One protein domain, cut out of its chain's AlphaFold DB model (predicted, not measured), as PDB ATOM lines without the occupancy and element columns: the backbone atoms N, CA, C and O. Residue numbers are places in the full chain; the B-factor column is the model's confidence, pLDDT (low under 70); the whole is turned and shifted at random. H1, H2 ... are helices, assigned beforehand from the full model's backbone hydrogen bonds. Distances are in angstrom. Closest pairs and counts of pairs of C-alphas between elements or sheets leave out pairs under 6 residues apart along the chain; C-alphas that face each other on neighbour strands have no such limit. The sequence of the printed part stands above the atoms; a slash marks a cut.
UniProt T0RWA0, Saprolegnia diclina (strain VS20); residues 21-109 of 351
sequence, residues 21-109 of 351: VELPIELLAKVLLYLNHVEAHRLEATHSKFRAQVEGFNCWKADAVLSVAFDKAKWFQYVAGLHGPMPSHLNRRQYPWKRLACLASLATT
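This is residues 21 to 109 of the 351 residues of a protein of Saprolegnia diclina (strain VS20) (UniProt T0RWA0). Six short helices stand in three steps along the longest axis: H1, H2 and H3 make a loosely packed triangle at one end, H4 and H6 pack on each other as a slanted pair in the middle, and H5 sits off at the other end. Residues 69 to 74, on the way into H5 and in its first turn, stick out from the body, and a long loop, residues 81 to 94, leads from H5 back to H6. The printed part has 89 residues with six named helices, H1 to H6 in order along the chain, and no named strand; helices hold 61 of the residues, and the class is all helix. The whole is compact, with a radius of gyration of the C-alphas of 13.2 A, and its outline is rounded, with spans of 37 by 27 by 24 A.

Start with H1, residues 25 to 34, and look next at H2, residues 37 to 46. They are close but not clearly touching, their closest C-alphas being those of Leu 32 and Ala 40, 6.5 A apart. Go on to H3, residues 48 to 57: H2 and H3 touch only at the corner by their link, where the closest C-alphas, of Glu 44 and Arg 51, are 4.6 A apart. H1 and H3 touch about perpendicular, at 84 degrees, with the closest C-alphas, those of Ile 25 and Gln 53, 6.9 A apart. Next comes H4, residues 59 to 67, which only just touches H1, with 3 pairs of C-alphas within 8 A; the closest are those of Ala 29 and Cys 59, 6.1 A apart. Then look at H6, residues 95 to 107: it touches H4 with 11 pairs of C-alphas within 8 A, running the same way at a steep tilt of 41 degrees. Their closest C-alphas, of Lys 61 and Trp 97, are 5.0 A apart. H2 and H6 are close but not clearly touching, with the closest C-alphas, those of His 37 and Ser 105, 6.8 A apart. H5, residues 72 to 80, touches no helix. It is close to H6 but not clearly touching, with the closest C-alphas, of Val 79 and Pro 96, 6.5 A apart, and a steep tilt of 68 degrees, only just short of about perpendicular. H5 is apart from H1, H2, H3 and H4. In H2, H3, H4, H5 and H6 every O i to N i+4 pair is within hydrogen-bond range; in H1 it is 4 of 6.

Find C-alpha 25 at (18.608, 3.967, -23.959); from there H1 runs 14.7 A to C-alpha 34. H2 covers 14.6 A from His 37 to Thr 46, and H3 covers 14.4 A from Ser 48 to Phe 57. H4 follows from Cys 59 to Ser 67, and H5 begins with C-alpha 72 at (-6.316, -1.214, -15.841) and ends at Ala 80. H6, the longest helix, runs 18.2 A from Tyr 95 to C-alpha 107 at (2.637, -19.218, -15.977).

The two C-alphas farthest apart are those of Glu 22 and Lys 74, 37.9 A. The printed part has no cut. The links from H1 to H2, H2 to H3, H3 to H4 and H4 to H5 are tight; the link from H5 to H6, 14 residues, is long. The mean pLDDT of the printed part is 81.0, and 17 residues are under 70: look for them at residues 21 to 23, 25 to 26, 28 to 29 and 83 to 92.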
ATOM      1  N   VAL A  21      26.394  -1.888 -22.242       62.31
ATOM      2  CA  VAL A  21      25.922  -0.894 -21.268       62.31
ATOM      3  C   VAL A  21      26.289   0.551 -21.612       62.31
ATOM      4  O   VAL A  21      25.932   1.471 -20.878       62.31
ATOM      5  N   GLU A  22      26.954   0.753 -22.750       68.31
ATOM      6  CA  GLU A  22      27.196   2.067 -23.359       68.31
ATOM      7  C   GLU A  22      26.147   2.415 -24.430       68.31
ATOM      8  O   GLU A  22      26.167   3.511 -24.990       68.31
ATOM      9  N   LEU A  23      25.216   1.498 -24.722       69.44
ATOM     10  CA  LEU A  23      24.179   1.724 -25.720       69.44
ATOM     11  C   LEU A  23      23.220   2.855 -25.296       69.44
ATOM     12  O   LEU A  23      22.804   2.908 -24.131       69.44
ATOM     13  N   PRO A  24      22.800   3.709 -26.252       73.50
ATOM     14  CA  PRO A  24      21.663   4.601 -26.092       73.50
ATOM     15  C   PRO A  24      20.443   3.868 -25.549       73.50
ATOM     16  O   PRO A  24      20.184   2.699 -25.857       73.50
ATOM     17  N   ILE A  25      19.666   4.576 -24.746       65.25
ATOM     18  CA  ILE A  25      18.608   3.967 -23.959       65.25
ATOM     19  C   ILE A  25      17.475   3.388 -24.812       65.25
ATOM     20  O   ILE A  25      16.889   2.359 -24.482       65.25
ATOM     21  N   GLU A  26      17.217   4.001 -25.960       69.94
ATOM     22  CA  GLU A  26      16.245   3.546 -26.943       69.94
ATOM     23  C   GLU A  26      16.665   2.202 -27.546       69.94
ATOM     24  O   GLU A  26      15.819   1.357 -27.845       69.94
ATOM     25  N   LEU A  27      17.975   1.979 -27.702       73.62
ATOM     26  CA  LEU A  27      18.519   0.708 -28.172       73.62
ATOM     27  C   LEU A  27      18.473  -0.343 -27.070       73.62
ATOM     28  O   LEU A  27      18.100  -1.477 -27.345       73.62
ATOM     29  N   LEU A  28      18.757   0.024 -25.822       69.06
ATOM     30  CA  LEU A  28      18.701  -0.911 -24.699       69.06
ATOM     31  C   LEU A  28      17.266  -1.384 -24.397       69.06
ATOM     32  O   LEU A  28      17.032  -2.567 -24.151       69.06
ATOM     33  N   ALA A  29      16.286  -0.481 -24.495       65.94
ATOM     34  CA  ALA A  29      14.869  -0.825 -24.404       65.94
ATOM     35  C   ALA A  29      14.440  -1.776 -25.534       65.94
ATOM     36  O   ALA A  29      13.655  -2.692 -25.300       65.94
ATOM     37  N   LYS A  30      14.993  -1.603 -26.744       72.62
ATOM     38  CA  LYS A  30      14.792  -2.546 -27.852       72.62
ATOM     39  C   LYS A  30      15.483  -3.881 -27.604       72.62
ATOM     40  O   LYS A  30      14.891  -4.898 -27.926       72.62
ATOM     41  N   VAL A  31      16.680  -3.901 -27.013       76.38
ATOM     42  CA  VAL A  31      17.395  -5.142 -26.665       76.38
ATOM     43  C   VAL A  31      16.531  -6.025 -25.766       76.38
ATOM     44  O   VAL A  31      16.428  -7.214 -26.037       76.38
ATOM     45  N   LEU A  32      15.831  -5.459 -24.776       71.75
ATOM     46  CA  LEU A  32      14.907  -6.228 -23.932       71.75
ATOM     47  C   LEU A  32      13.792  -6.945 -24.698       71.75
ATOM     48  O   LEU A  32      13.392  -8.018 -24.269       71.75
ATOM     49  N   LEU A  33      13.338  -6.412 -25.836       70.50
ATOM     50  CA  LEU A  33      12.333  -7.077 -26.677       70.50
ATOM     51  C   LEU A  33      12.862  -8.353 -27.349       70.50
ATOM     52  O   LEU A  33      12.070  -9.180 -27.790       70.50
ATOM     53  N   TYR A  34      14.184  -8.504 -27.447       80.62
ATOM     54  CA  TYR A  34      14.841  -9.672 -28.039       80.62
ATOM     55  C   TYR A  34      15.407 -10.636 -26.997       80.62
ATOM     56  O   TYR A  34      15.812 -11.741 -27.350       80.62
ATOM     57  N   LEU A  35      15.448 -10.230 -25.727       83.69
ATOM     58  CA  LEU A  35      15.879 -11.090 -24.635       83.69
ATOM     59  C   LEU A  35      14.708 -11.951 -24.181       83.69
ATOM     60  O   LEU A  35      13.597 -11.458 -23.981       83.69
ATOM     61  N   ASN A  36      14.958 -13.234 -23.933       85.25
ATOM     62  CA  ASN A  36      13.992 -14.005 -23.166       85.25
ATOM     63  C   ASN A  36      14.010 -13.565 -21.691       85.25
ATOM     64  O   ASN A  36      14.959 -12.953 -21.192       85.25
ATOM     65  N   HIS A  37      12.946 -13.906 -20.966       86.50
ATOM     66  CA  HIS A  37      12.752 -13.466 -19.586       86.50
ATOM     67  C   HIS A  37      13.934 -13.815 -18.653       86.50
ATOM     68  O   HIS A  37      14.306 -13.031 -17.780       86.50
ATOM     69  N   VAL A  38      14.570 -14.975 -18.859       87.81
ATOM     70  CA  VAL A  38      15.718 -15.426 -18.055       87.81
ATOM     71  C   VAL A  38      16.973 -14.613 -18.375       87.81
ATOM     72  O   VAL A  38      17.722 -14.251 -17.467       87.81
ATOM     73  N   GLU A  39      17.212 -14.307 -19.648       89.12
ATOM     74  CA  GLU A  39      18.336 -13.477 -20.089       89.12
ATOM     75  C   GLU A  39      18.233 -12.049 -19.554       89.12
ATOM     76  O   GLU A  39      19.220 -11.531 -19.029       89.12
ATOM     77  N   ALA A  40      17.037 -11.452 -19.600       86.88
ATOM     78  CA  ALA A  40      16.778 -10.129 -19.037       86.88
ATOM     79  C   ALA A  40      17.167 -10.063 -17.549       86.88
ATOM     80  O   ALA A  40      17.913  -9.173 -17.133       86.88
ATOM     81  N   HIS A  41      16.759 -11.062 -16.759       87.62
ATOM     82  CA  HIS A  41      17.134 -11.153 -15.347       87.62
ATOM     83  C   HIS A  41      18.630 -11.379 -15.120       87.62
ATOM     84  O   HIS A  41      19.213 -10.775 -14.217       87.62
ATOM     85  N   ARG A  42      19.275 -12.237 -15.921       87.94
ATOM     86  CA  ARG A  42      20.726 -12.463 -15.826       87.94
ATOM     87  C   ARG A  42      21.504 -11.179 -16.099       87.94
ATOM     88  O   ARG A  42      22.455 -10.891 -15.373       87.94
ATOM     89  N   LEU A  43      21.093 -10.396 -17.095       86.19
ATOM     90  CA  LEU A  43      21.724  -9.119 -17.422       86.19
ATOM     91  C   LEU A  43      21.514  -8.078 -16.322       86.19
ATOM     92  O   LEU A  43      22.487  -7.465 -15.892       86.19
ATOM     93  N   GLU A  44      20.300  -7.947 -15.780       85.88
ATOM     94  CA  GLU A  44      20.058  -7.085 -14.615       85.88
ATOM     95  C   GLU A  44      20.901  -7.496 -13.403       85.88
ATOM     96  O   GLU A  44      21.370  -6.630 -12.668       85.88
ATOM     97  N   ALA A  45      21.092  -8.794 -13.152       85.38
ATOM     98  CA  ALA A  45      21.870  -9.278 -12.012       85.38
ATOM     99  C   ALA A  45      23.371  -8.980 -12.162       85.38
ATOM    100  O   ALA A  45      24.027  -8.634 -11.180       85.38
ATOM    101  N   THR A  46      23.890  -9.073 -13.386       86.62
ATOM    102  CA  THR A  46      25.327  -8.974 -13.687       86.62
ATOM    103  C   THR A  46      25.795  -7.563 -14.048       86.62
ATOM    104  O   THR A  46      26.963  -7.255 -13.831       86.62
ATOM    105  N   HIS A  47      24.913  -6.686 -14.541       83.88
ATOM    106  CA  HIS A  47      25.277  -5.354 -15.033       83.88
ATOM    107  C   HIS A  47      24.454  -4.252 -14.342       83.88
ATOM    108  O   HIS A  47      23.273  -4.051 -14.628       83.88
ATOM    109  N   SER A  48      25.090  -3.491 -13.445       80.38
ATOM    110  CA  SER A  48      24.440  -2.429 -12.653       80.38
ATOM    111  C   SER A  48      23.884  -1.286 -13.510       80.38
ATOM    112  O   SER A  48      22.771  -0.829 -13.265       80.38
ATOM    113  N   LYS A  49      24.619  -0.856 -14.543       76.75
ATOM    114  CA  LYS A  49      24.161   0.173 -15.489       76.75
ATOM    115  C   LYS A  49      22.954  -0.301 -16.319       76.75
ATOM    116  O   LYS A  49      22.005   0.458 -16.466       76.75
ATOM    117  N   PHE A  50      22.932  -1.566 -16.762       81.00
ATOM    118  CA  PHE A  50      21.796  -2.145 -17.497       81.00
ATOM    119  C   PHE A  50      20.560  -2.136 -16.602       81.00
ATOM    120  O   PHE A  50      19.515  -1.624 -16.988       81.00
ATOM    121  N   ARG A  51      20.708  -2.606 -15.357       82.00
ATOM    122  CA  ARG A  51      19.650  -2.544 -14.344       82.00
ATOM    123  C   ARG A  51      19.124  -1.119 -14.152       82.00
ATOM    124  O   ARG A  51      17.917  -0.920 -14.221       82.00
ATOM    125  N   ALA A  52      20.007  -0.135 -13.974       78.19
ATOM    126  CA  ALA A  52      19.614   1.264 -13.804       78.19
ATOM    127  C   ALA A  52      18.839   1.810 -15.016       78.19
ATOM    128  O   ALA A  52      17.895   2.578 -14.852       78.19
ATOM    129  N   GLN A  53      19.191   1.393 -16.232       76.56
ATOM    130  CA  GLN A  53      18.483   1.782 -17.451       76.56
ATOM    131  C   GLN A  53      17.110   1.101 -17.570       76.56
ATOM    132  O   GLN A  53      16.113   1.776 -17.827       76.56
ATOM    133  N   VAL A  54      17.015  -0.202 -17.294       79.62
ATOM    134  CA  VAL A  54      15.729  -0.921 -17.203       79.62
ATOM    135  C   VAL A  54      14.808  -0.257 -16.164       79.62
ATOM    136  O   VAL A  54      13.613  -0.042 -16.412       79.62
ATOM    137  N   GLU A  55      15.386   0.157 -15.032       78.56
ATOM    138  CA  GLU A  55      14.712   0.862 -13.939       78.56
ATOM    139  C   GLU A  55      14.375   2.340 -14.228       78.56
ATOM    140  O   GLU A  55      13.392   2.881 -13.712       78.56
ATOM    141  N   GLY A  56      15.145   3.017 -15.072       74.50
ATOM    142  CA  GLY A  56      14.853   4.389 -15.486       74.50
ATOM    143  C   GLY A  56      13.687   4.463 -16.474       74.50
ATOM    144  O   GLY A  56      12.885   5.393 -16.424       74.50
ATOM    145  N   PHE A  57      13.555   3.455 -17.342       76.50
ATOM    146  CA  PHE A  57      12.714   3.536 -18.544       76.50
ATOM    147  C   PHE A  57      11.476   2.643 -18.514       76.50
ATOM    148  O   PHE A  57      10.722   2.585 -19.481       76.50
ATOM    149  N   ASN A  58      11.207   1.991 -17.382       79.75
ATOM    150  CA  ASN A  58      10.046   1.117 -17.195       79.75
ATOM    151  C   ASN A  58       9.951   0.027 -18.265       79.75
ATOM    152  O   ASN A  58       8.856  -0.307 -18.713       79.75
ATOM    153  N   CYS A  59      11.080  -0.556 -18.668       81.75
ATOM    154  CA  CYS A  59      11.071  -1.547 -19.739       81.75
ATOM    155  C   CYS A  59      10.229  -2.784 -19.374       81.75
ATOM    156  O   CYS A  59       9.523  -3.308 -20.227       81.75
ATOM    157  N   TRP A  60      10.176  -3.168 -18.092       86.00
ATOM    158  CA  TRP A  60       9.260  -4.206 -17.597       86.00
ATOM    159  C   TRP A  60       7.777  -3.860 -17.766       86.00
ATOM    160  O   TRP A  60       6.954  -4.746 -17.977       86.00
ATOM    161  N   LYS A  61       7.410  -2.576 -17.682       88.31
ATOM    162  CA  LYS A  61       6.042  -2.134 -17.983       88.31
ATOM    163  C   LYS A  61       5.748  -2.305 -19.466       88.31
ATOM    164  O   LYS A  61       4.664  -2.763 -19.803       88.31
ATOM    165  N   ALA A  62       6.687  -1.917 -20.329       84.88
ATOM    166  CA  ALA A  62       6.530  -2.071 -21.772       84.88
ATOM    167  C   ALA A  62       6.345  -3.551 -22.148       84.88
ATOM    168  O   ALA A  62       5.378  -3.880 -22.827       84.88
ATOM    169  N   ASP A  63       7.194  -4.435 -21.619       85.38
ATOM    170  CA  ASP A  63       7.085  -5.888 -21.801       85.38
ATOM    171  C   ASP A  63       5.737  -6.447 -21.310       85.38
ATOM    172  O   ASP A  63       5.022  -7.124 -22.054       85.38
ATOM    173  N   ALA A  64       5.330  -6.105 -20.083       90.31
ATOM    174  CA  ALA A  64       4.072  -6.582 -19.518       90.31
ATOM    175  C   ALA A  64       2.847  -6.104 -20.316       90.31
ATOM    176  O   ALA A  64       1.940  -6.886 -20.575       90.31
ATOM    177  N   VAL A  65       2.816  -4.838 -20.741       90.00
ATOM    178  CA  VAL A  65       1.696  -4.277 -21.521       90.00
ATOM    179  C   VAL A  65       1.584  -4.914 -22.911       90.00
ATOM    180  O   VAL A  65       0.487  -4.971 -23.458       90.00
ATOM    181  N   LEU A  66       2.684  -5.414 -23.479       87.62
ATOM    182  CA  LEU A  66       2.673  -6.119 -24.765       87.62
ATOM    183  C   LEU A  66       2.268  -7.594 -24.630       87.62
ATOM    184  O   LEU A  66       1.629  -8.153 -25.520       87.62
ATOM    185  N   SER A  67       2.641  -8.243 -23.528       88.88
ATOM    186  CA  SER A  67       2.498  -9.696 -23.358       88.88
ATOM    187  C   SER A  67       1.285 -10.124 -22.524       88.88
ATOM    188  O   SER A  67       0.949 -11.317 -22.498       88.88
ATOM    189  N   VAL A  68       0.619  -9.174 -21.861       95.38
ATOM    190  CA  VAL A  68      -0.440  -9.433 -20.884       95.38
ATOM    191  C   VAL A  68      -1.649  -8.518 -21.106       95.38
ATOM    192  O   VAL A  68      -1.517  -7.300 -21.199       95.38
ATOM    193  N   ALA A  69      -2.845  -9.104 -21.111       97.25
ATOM    194  CA  ALA A  69      -4.122  -8.408 -21.042       97.25
ATOM    195  C   ALA A  69      -4.604  -8.326 -19.585       97.25
ATOM    196  O   ALA A  69      -4.549  -9.301 -18.835       97.25
ATOM    197  N   PHE A  70      -5.078  -7.158 -19.167       96.00
ATOM    198  CA  PHE A  70      -5.583  -6.931 -17.815       96.00
ATOM    199  C   PHE A  70      -6.507  -5.715 -17.786       96.00
ATOM    200  O   PHE A  70      -6.327  -4.773 -18.562       96.00
ATOM    201  N   ASP A  71      -7.444  -5.701 -16.842       96.00
ATOM    202  CA  ASP A  71      -8.193  -4.489 -16.538       96.00
ATOM    203  C   ASP A  71      -7.296  -3.471 -15.815       96.00
ATOM    204  O   ASP A  71      -6.666  -3.765 -14.791       96.00
ATOM    205  N   LYS A  72      -7.217  -2.253 -16.359       92.44
ATOM    206  CA  LYS A  72      -6.316  -1.214 -15.841       92.44
ATOM    207  C   LYS A  72      -6.714  -0.771 -14.435       92.44
ATOM    208  O   LYS A  72      -5.827  -0.563 -13.608       92.44
ATOM    209  N   ALA A  73      -8.008  -0.619 -14.159       92.25
ATOM    210  CA  ALA A  73      -8.483  -0.139 -12.867       92.25
ATOM    211  C   ALA A  73      -8.193  -1.169 -11.766       92.25
ATOM    212  O   ALA A  73      -7.571  -0.824 -10.759       92.25
ATOM    213  N   LYS A  74      -8.533  -2.443 -11.996       92.62
ATOM    214  CA  LYS A  74      -8.227  -3.556 -11.085       92.62
ATOM    215  C   LYS A  74      -6.726  -3.730 -10.885       92.62
ATOM    216  O   LYS A  74      -6.288  -3.946  -9.756       92.62
ATOM    217  N   TRP A  75      -5.916  -3.582 -11.938       91.69
ATOM    218  CA  TRP A  75      -4.459  -3.628 -11.801       91.69
ATOM    219  C   TRP A  75      -3.943  -2.537 -10.861       91.69
ATOM    220  O   TRP A  75      -3.225  -2.846  -9.914       91.69
ATOM    221  N   PHE A  76      -4.331  -1.274 -11.058       90.25
ATOM    222  CA  PHE A  76      -3.863  -0.194 -10.184       90.25
ATOM    223  C   PHE A  76      -4.390  -0.312  -8.748       90.25
ATOM    224  O   PHE A  76      -3.645  -0.002  -7.817       90.25
ATOM    225  N   GLN A  77      -5.611  -0.818  -8.550       89.38
ATOM    226  CA  GLN A  77      -6.138  -1.145  -7.220       89.38
ATOM    227  C   GLN A  77      -5.308  -2.240  -6.533       89.38
ATOM    228  O   GLN A  77      -4.874  -2.059  -5.396       89.38
ATOM    229  N   TYR A  78      -5.017  -3.340  -7.236       87.06
ATOM    230  CA  TYR A  78      -4.167  -4.418  -6.726       87.06
ATOM    231  C   TYR A  78      -2.771  -3.902  -6.356       87.06
ATOM    232  O   TYR A  78      -2.266  -4.174  -5.269       87.06
ATOM    233  N   VAL A  79      -2.162  -3.095  -7.230       85.94
ATOM    234  CA  VAL A  79      -0.837  -2.508  -6.994       85.94
ATOM    235  C   VAL A  79      -0.823  -1.574  -5.784       85.94
ATOM    236  O   VAL A  79       0.150  -1.585  -5.032       85.94
ATOM    237  N   ALA A  80      -1.881  -0.787  -5.570       84.31
ATOM    238  CA  ALA A  80      -1.994   0.074  -4.395       84.31
ATOM    239  C   ALA A  80      -2.026  -0.732  -3.083       84.31
ATOM    240  O   ALA A  80      -1.462  -0.285  -2.086       84.31
ATOM    241  N   GLY A  81      -2.625  -1.926  -3.108       79.12
ATOM    242  CA  GLY A  81      -2.723  -2.838  -1.966       79.12
ATOM    243  C   GLY A  81      -1.491  -3.717  -1.710       79.12
ATOM    244  O   GLY A  81      -1.460  -4.427  -0.706       79.12
ATOM    245  N   LEU A  82      -0.463  -3.687  -2.570       76.19
ATOM    246  CA  LEU A  82       0.795  -4.415  -2.359       76.19
ATOM    247  C   LEU A  82       1.605  -3.788  -1.205       76.19
ATOM    248  O   LEU A  82       2.583  -3.071  -1.418       76.19
ATOM    249  N   HIS A  83       1.209  -4.069   0.035       59.53
ATOM    250  CA  HIS A  83       1.960  -3.732   1.242       59.53
ATOM    251  C   HIS A  83       2.912  -4.886   1.593       59.53
ATOM    252  O   HIS A  83       2.484  -5.961   1.999       59.53
ATOM    253  N   GLY A  84       4.220  -4.684   1.426       59.28
ATOM    254  CA  GLY A  84       5.238  -5.664   1.813       59.28
ATOM    255  C   GLY A  84       6.651  -5.073   1.799       59.28
ATOM    256  O   GLY A  84       6.845  -3.995   1.229       59.28
ATOM    257  N   PRO A  85       7.638  -5.747   2.425       54.00
ATOM    258  CA  PRO A  85       9.033  -5.331   2.358       54.00
ATOM    259  C   PRO A  85       9.489  -5.364   0.898       54.00
ATOM    260  O   PRO A  85       9.591  -6.419   0.273       54.00
ATOM    261  N   MET A  86       9.709  -4.178   0.341       58.09
ATOM    262  CA  MET A  86      10.232  -4.014  -1.007       58.09
ATOM    263  C   MET A  86      11.694  -4.464  -1.038       58.09
ATOM    264  O   MET A  86      12.441  -4.148  -0.107       58.09
ATOM    265  N   PRO A  87      12.150  -5.137  -2.107       59.72
ATOM    266  CA  PRO A  87      13.576  -5.268  -2.351       59.72
ATOM    267  C   PRO A  87      14.188  -3.862  -2.381       59.72
ATOM    268  O   PRO A  87      13.735  -3.016  -3.149       59.72
ATOM    269  N   SER A  88      15.200  -3.614  -1.547       54.69
ATOM    270  CA  SER A  88      15.787  -2.281  -1.313       54.69
ATOM    271  C   SER A  88      16.312  -1.579  -2.571       54.69
ATOM    272  O   SER A  88      16.539  -0.374  -2.546       54.69
ATOM    273  N   HIS A  89      16.497  -2.322  -3.662       60.97
ATOM    274  CA  HIS A  89      17.028  -1.831  -4.927       60.97
ATOM    275  C   HIS A  89      15.959  -1.490  -5.976       60.97
ATOM    276  O   HIS A  89      16.300  -0.834  -6.948       60.97
ATOM    277  N   LEU A  90      14.690  -1.899  -5.822       61.56
ATOM    278  CA  LEU A  90      13.664  -1.645  -6.843       61.56
ATOM    279  C   LEU A  90      12.839  -0.398  -6.524       61.56
ATOM    280  O   LEU A  90      12.234  -0.279  -5.457       61.56
ATOM    281  N   ASN A  91      12.721   0.498  -7.507       68.38
ATOM    282  CA  ASN A  91      11.797   1.626  -7.438       68.38
ATOM    283  C   ASN A  91      10.352   1.125  -7.217       68.38
ATOM    284  O   ASN A  91       9.861   0.239  -7.925       68.38
ATOM    285  N   ARG A  92       9.639   1.740  -6.263       69.44
ATOM    286  CA  ARG A  92       8.244   1.427  -5.902       69.44
ATOM    287  C   ARG A  92       7.291   1.400  -7.103       69.44
ATOM    288  O   ARG A  92       6.331   0.641  -7.100       69.44
ATOM    289  N   ARG A  93       7.565   2.197  -8.142       73.25
ATOM    290  CA  ARG A  93       6.754   2.252  -9.373       73.25
ATOM    291  C   ARG A  93       7.028   1.108 -10.355       73.25
ATOM    292  O   ARG A  93       6.166   0.790 -11.166       73.25
ATOM    293  N   GLN A  94       8.213   0.510 -10.287       77.56
ATOM    294  CA  GLN A  94       8.717  -0.496 -11.226       77.56
ATOM    295  C   GLN A  94       8.429  -1.926 -10.776       77.56
ATOM    296  O   GLN A  94       8.088  -2.786 -11.588       77.56
ATOM    297  N   TYR A  95       8.543  -2.164  -9.469       82.94
ATOM    298  CA  TYR A  95       8.378  -3.484  -8.867       82.94
ATOM    299  C   TYR A  95       7.105  -4.226  -9.305       82.94
ATOM    300  O   TYR A  95       7.219  -5.401  -9.661       82.94
ATOM    301  N   PRO A  96       5.913  -3.594  -9.367       88.44
ATOM    302  CA  PRO A  96       4.705  -4.305  -9.774       88.44
ATOM    303  C   PRO A  96       4.759  -4.812 -11.218       88.44
ATOM    304  O   PRO A  96       4.314  -5.922 -11.492       88.44
ATOM    305  N   TRP A  97       5.345  -4.037 -12.133       90.06
ATOM    306  CA  TRP A  97       5.480  -4.418 -13.542       90.06
ATOM    307  C   TRP A  97       6.465  -5.564 -13.727       90.06
ATOM    308  O   TRP A  97       6.159  -6.536 -14.410       90.06
ATOM    309  N   LYS A  98       7.611  -5.493 -13.045       88.62
ATOM    310  CA  LYS A  98       8.585  -6.587 -13.029       88.62
ATOM    311  C   LYS A  98       7.977  -7.861 -12.446       88.62
ATOM    312  O   LYS A  98       8.133  -8.933 -13.022       88.62
ATOM    313  N   ARG A  99       7.225  -7.749 -11.342       89.25
ATOM    314  CA  ARG A  99       6.493  -8.874 -10.743       89.25
ATOM    315  C   ARG A  99       5.476  -9.468 -11.717       89.25
ATOM    316  O   ARG A  99       5.394 -10.689 -11.811       89.25
ATOM    317  N   LEU A 100       4.729  -8.638 -12.445       92.56
ATOM    318  CA  LEU A 100       3.771  -9.110 -13.445       92.56
ATOM    319  C   LEU A 100       4.458  -9.871 -14.584       92.56
ATOM    320  O   LEU A 100       4.031 -10.976 -14.904       92.56
ATOM    321  N   ALA A 101       5.546  -9.326 -15.134       91.38
ATOM    322  CA  ALA A 101       6.340 -10.002 -16.160       91.38
ATOM    323  C   ALA A 101       6.874 -11.359 -15.663       91.38
ATOM    324  O   ALA A 101       6.768 -12.368 -16.361       91.38
ATOM    325  N   CYS A 102       7.354 -11.419 -14.414       91.75
ATOM    326  CA  CYS A 102       7.775 -12.672 -13.778       91.75
ATOM    327  C   CYS A 102       6.628 -13.680 -13.677       91.75
ATOM    328  O   CYS A 102       6.792 -14.836 -14.057       91.75
ATOM    329  N   LEU A 103       5.458 -13.264 -13.187       92.62
ATOM    330  CA  LEU A 103       4.290 -14.140 -13.069       92.62
ATOM    331  C   LEU A 103       3.833 -14.655 -14.440       92.62
ATOM    332  O   LEU A 103       3.583 -15.849 -14.586       92.62
ATOM    333  N   ALA A 104       3.793 -13.791 -15.455       92.81
ATOM    334  CA  ALA A 104       3.462 -14.177 -16.823       92.81
ATOM    335  C   ALA A 104       4.464 -15.193 -17.394       92.81
ATOM    336  O   ALA A 104       4.054 -16.185 -18.001       92.81
ATOM    337  N   SER A 105       5.764 -15.012 -17.138       91.38
ATOM    338  CA  SER A 105       6.778 -16.000 -17.514       91.38
ATOM    339  C   SER A 105       6.595 -17.313 -16.749       91.38
ATOM    340  O   SER A 105       6.646 -18.382 -17.353       91.38
ATOM    341  N   LEU A 106       6.358 -17.271 -15.435       91.25
ATOM    342  CA  LEU A 106       6.169 -18.466 -14.606       91.25
ATOM    343  C   LEU A 106       4.931 -19.270 -15.019       91.25
ATOM    344  O   LEU A 106       4.986 -20.501 -14.989       91.25
ATOM    345  N   ALA A 107       3.866 -18.600 -15.473       91.31
ATOM    346  CA  ALA A 107       2.637 -19.218 -15.977       91.31
ATOM    347  C   ALA A 107       2.877 -20.210 -17.128       91.31
ATOM    348  O   ALA A 107       2.112 -21.159 -17.301       91.31
ATOM    349  N   THR A 108       3.952 -20.016 -17.898       87.25
ATOM    350  CA  THR A 108       4.329 -20.909 -19.007       87.25
ATOM    351  C   THR A 108       5.048 -22.176 -18.546       87.25
ATOM    352  O   THR A 108       5.082 -23.173 -19.266       87.25
ATOM    353  N   THR A 109       5.621 -22.165 -17.343       86.00
ATOM    354  CA  THR A 109       6.484 -23.250 -16.873       86.00
ATOM    355  C   THR A 109       5.664 -24.413 -16.324       86.00
ATOM    356  O   THR A 109       4.680 -24.217 -15.614       86.00
TER     357      THR A 109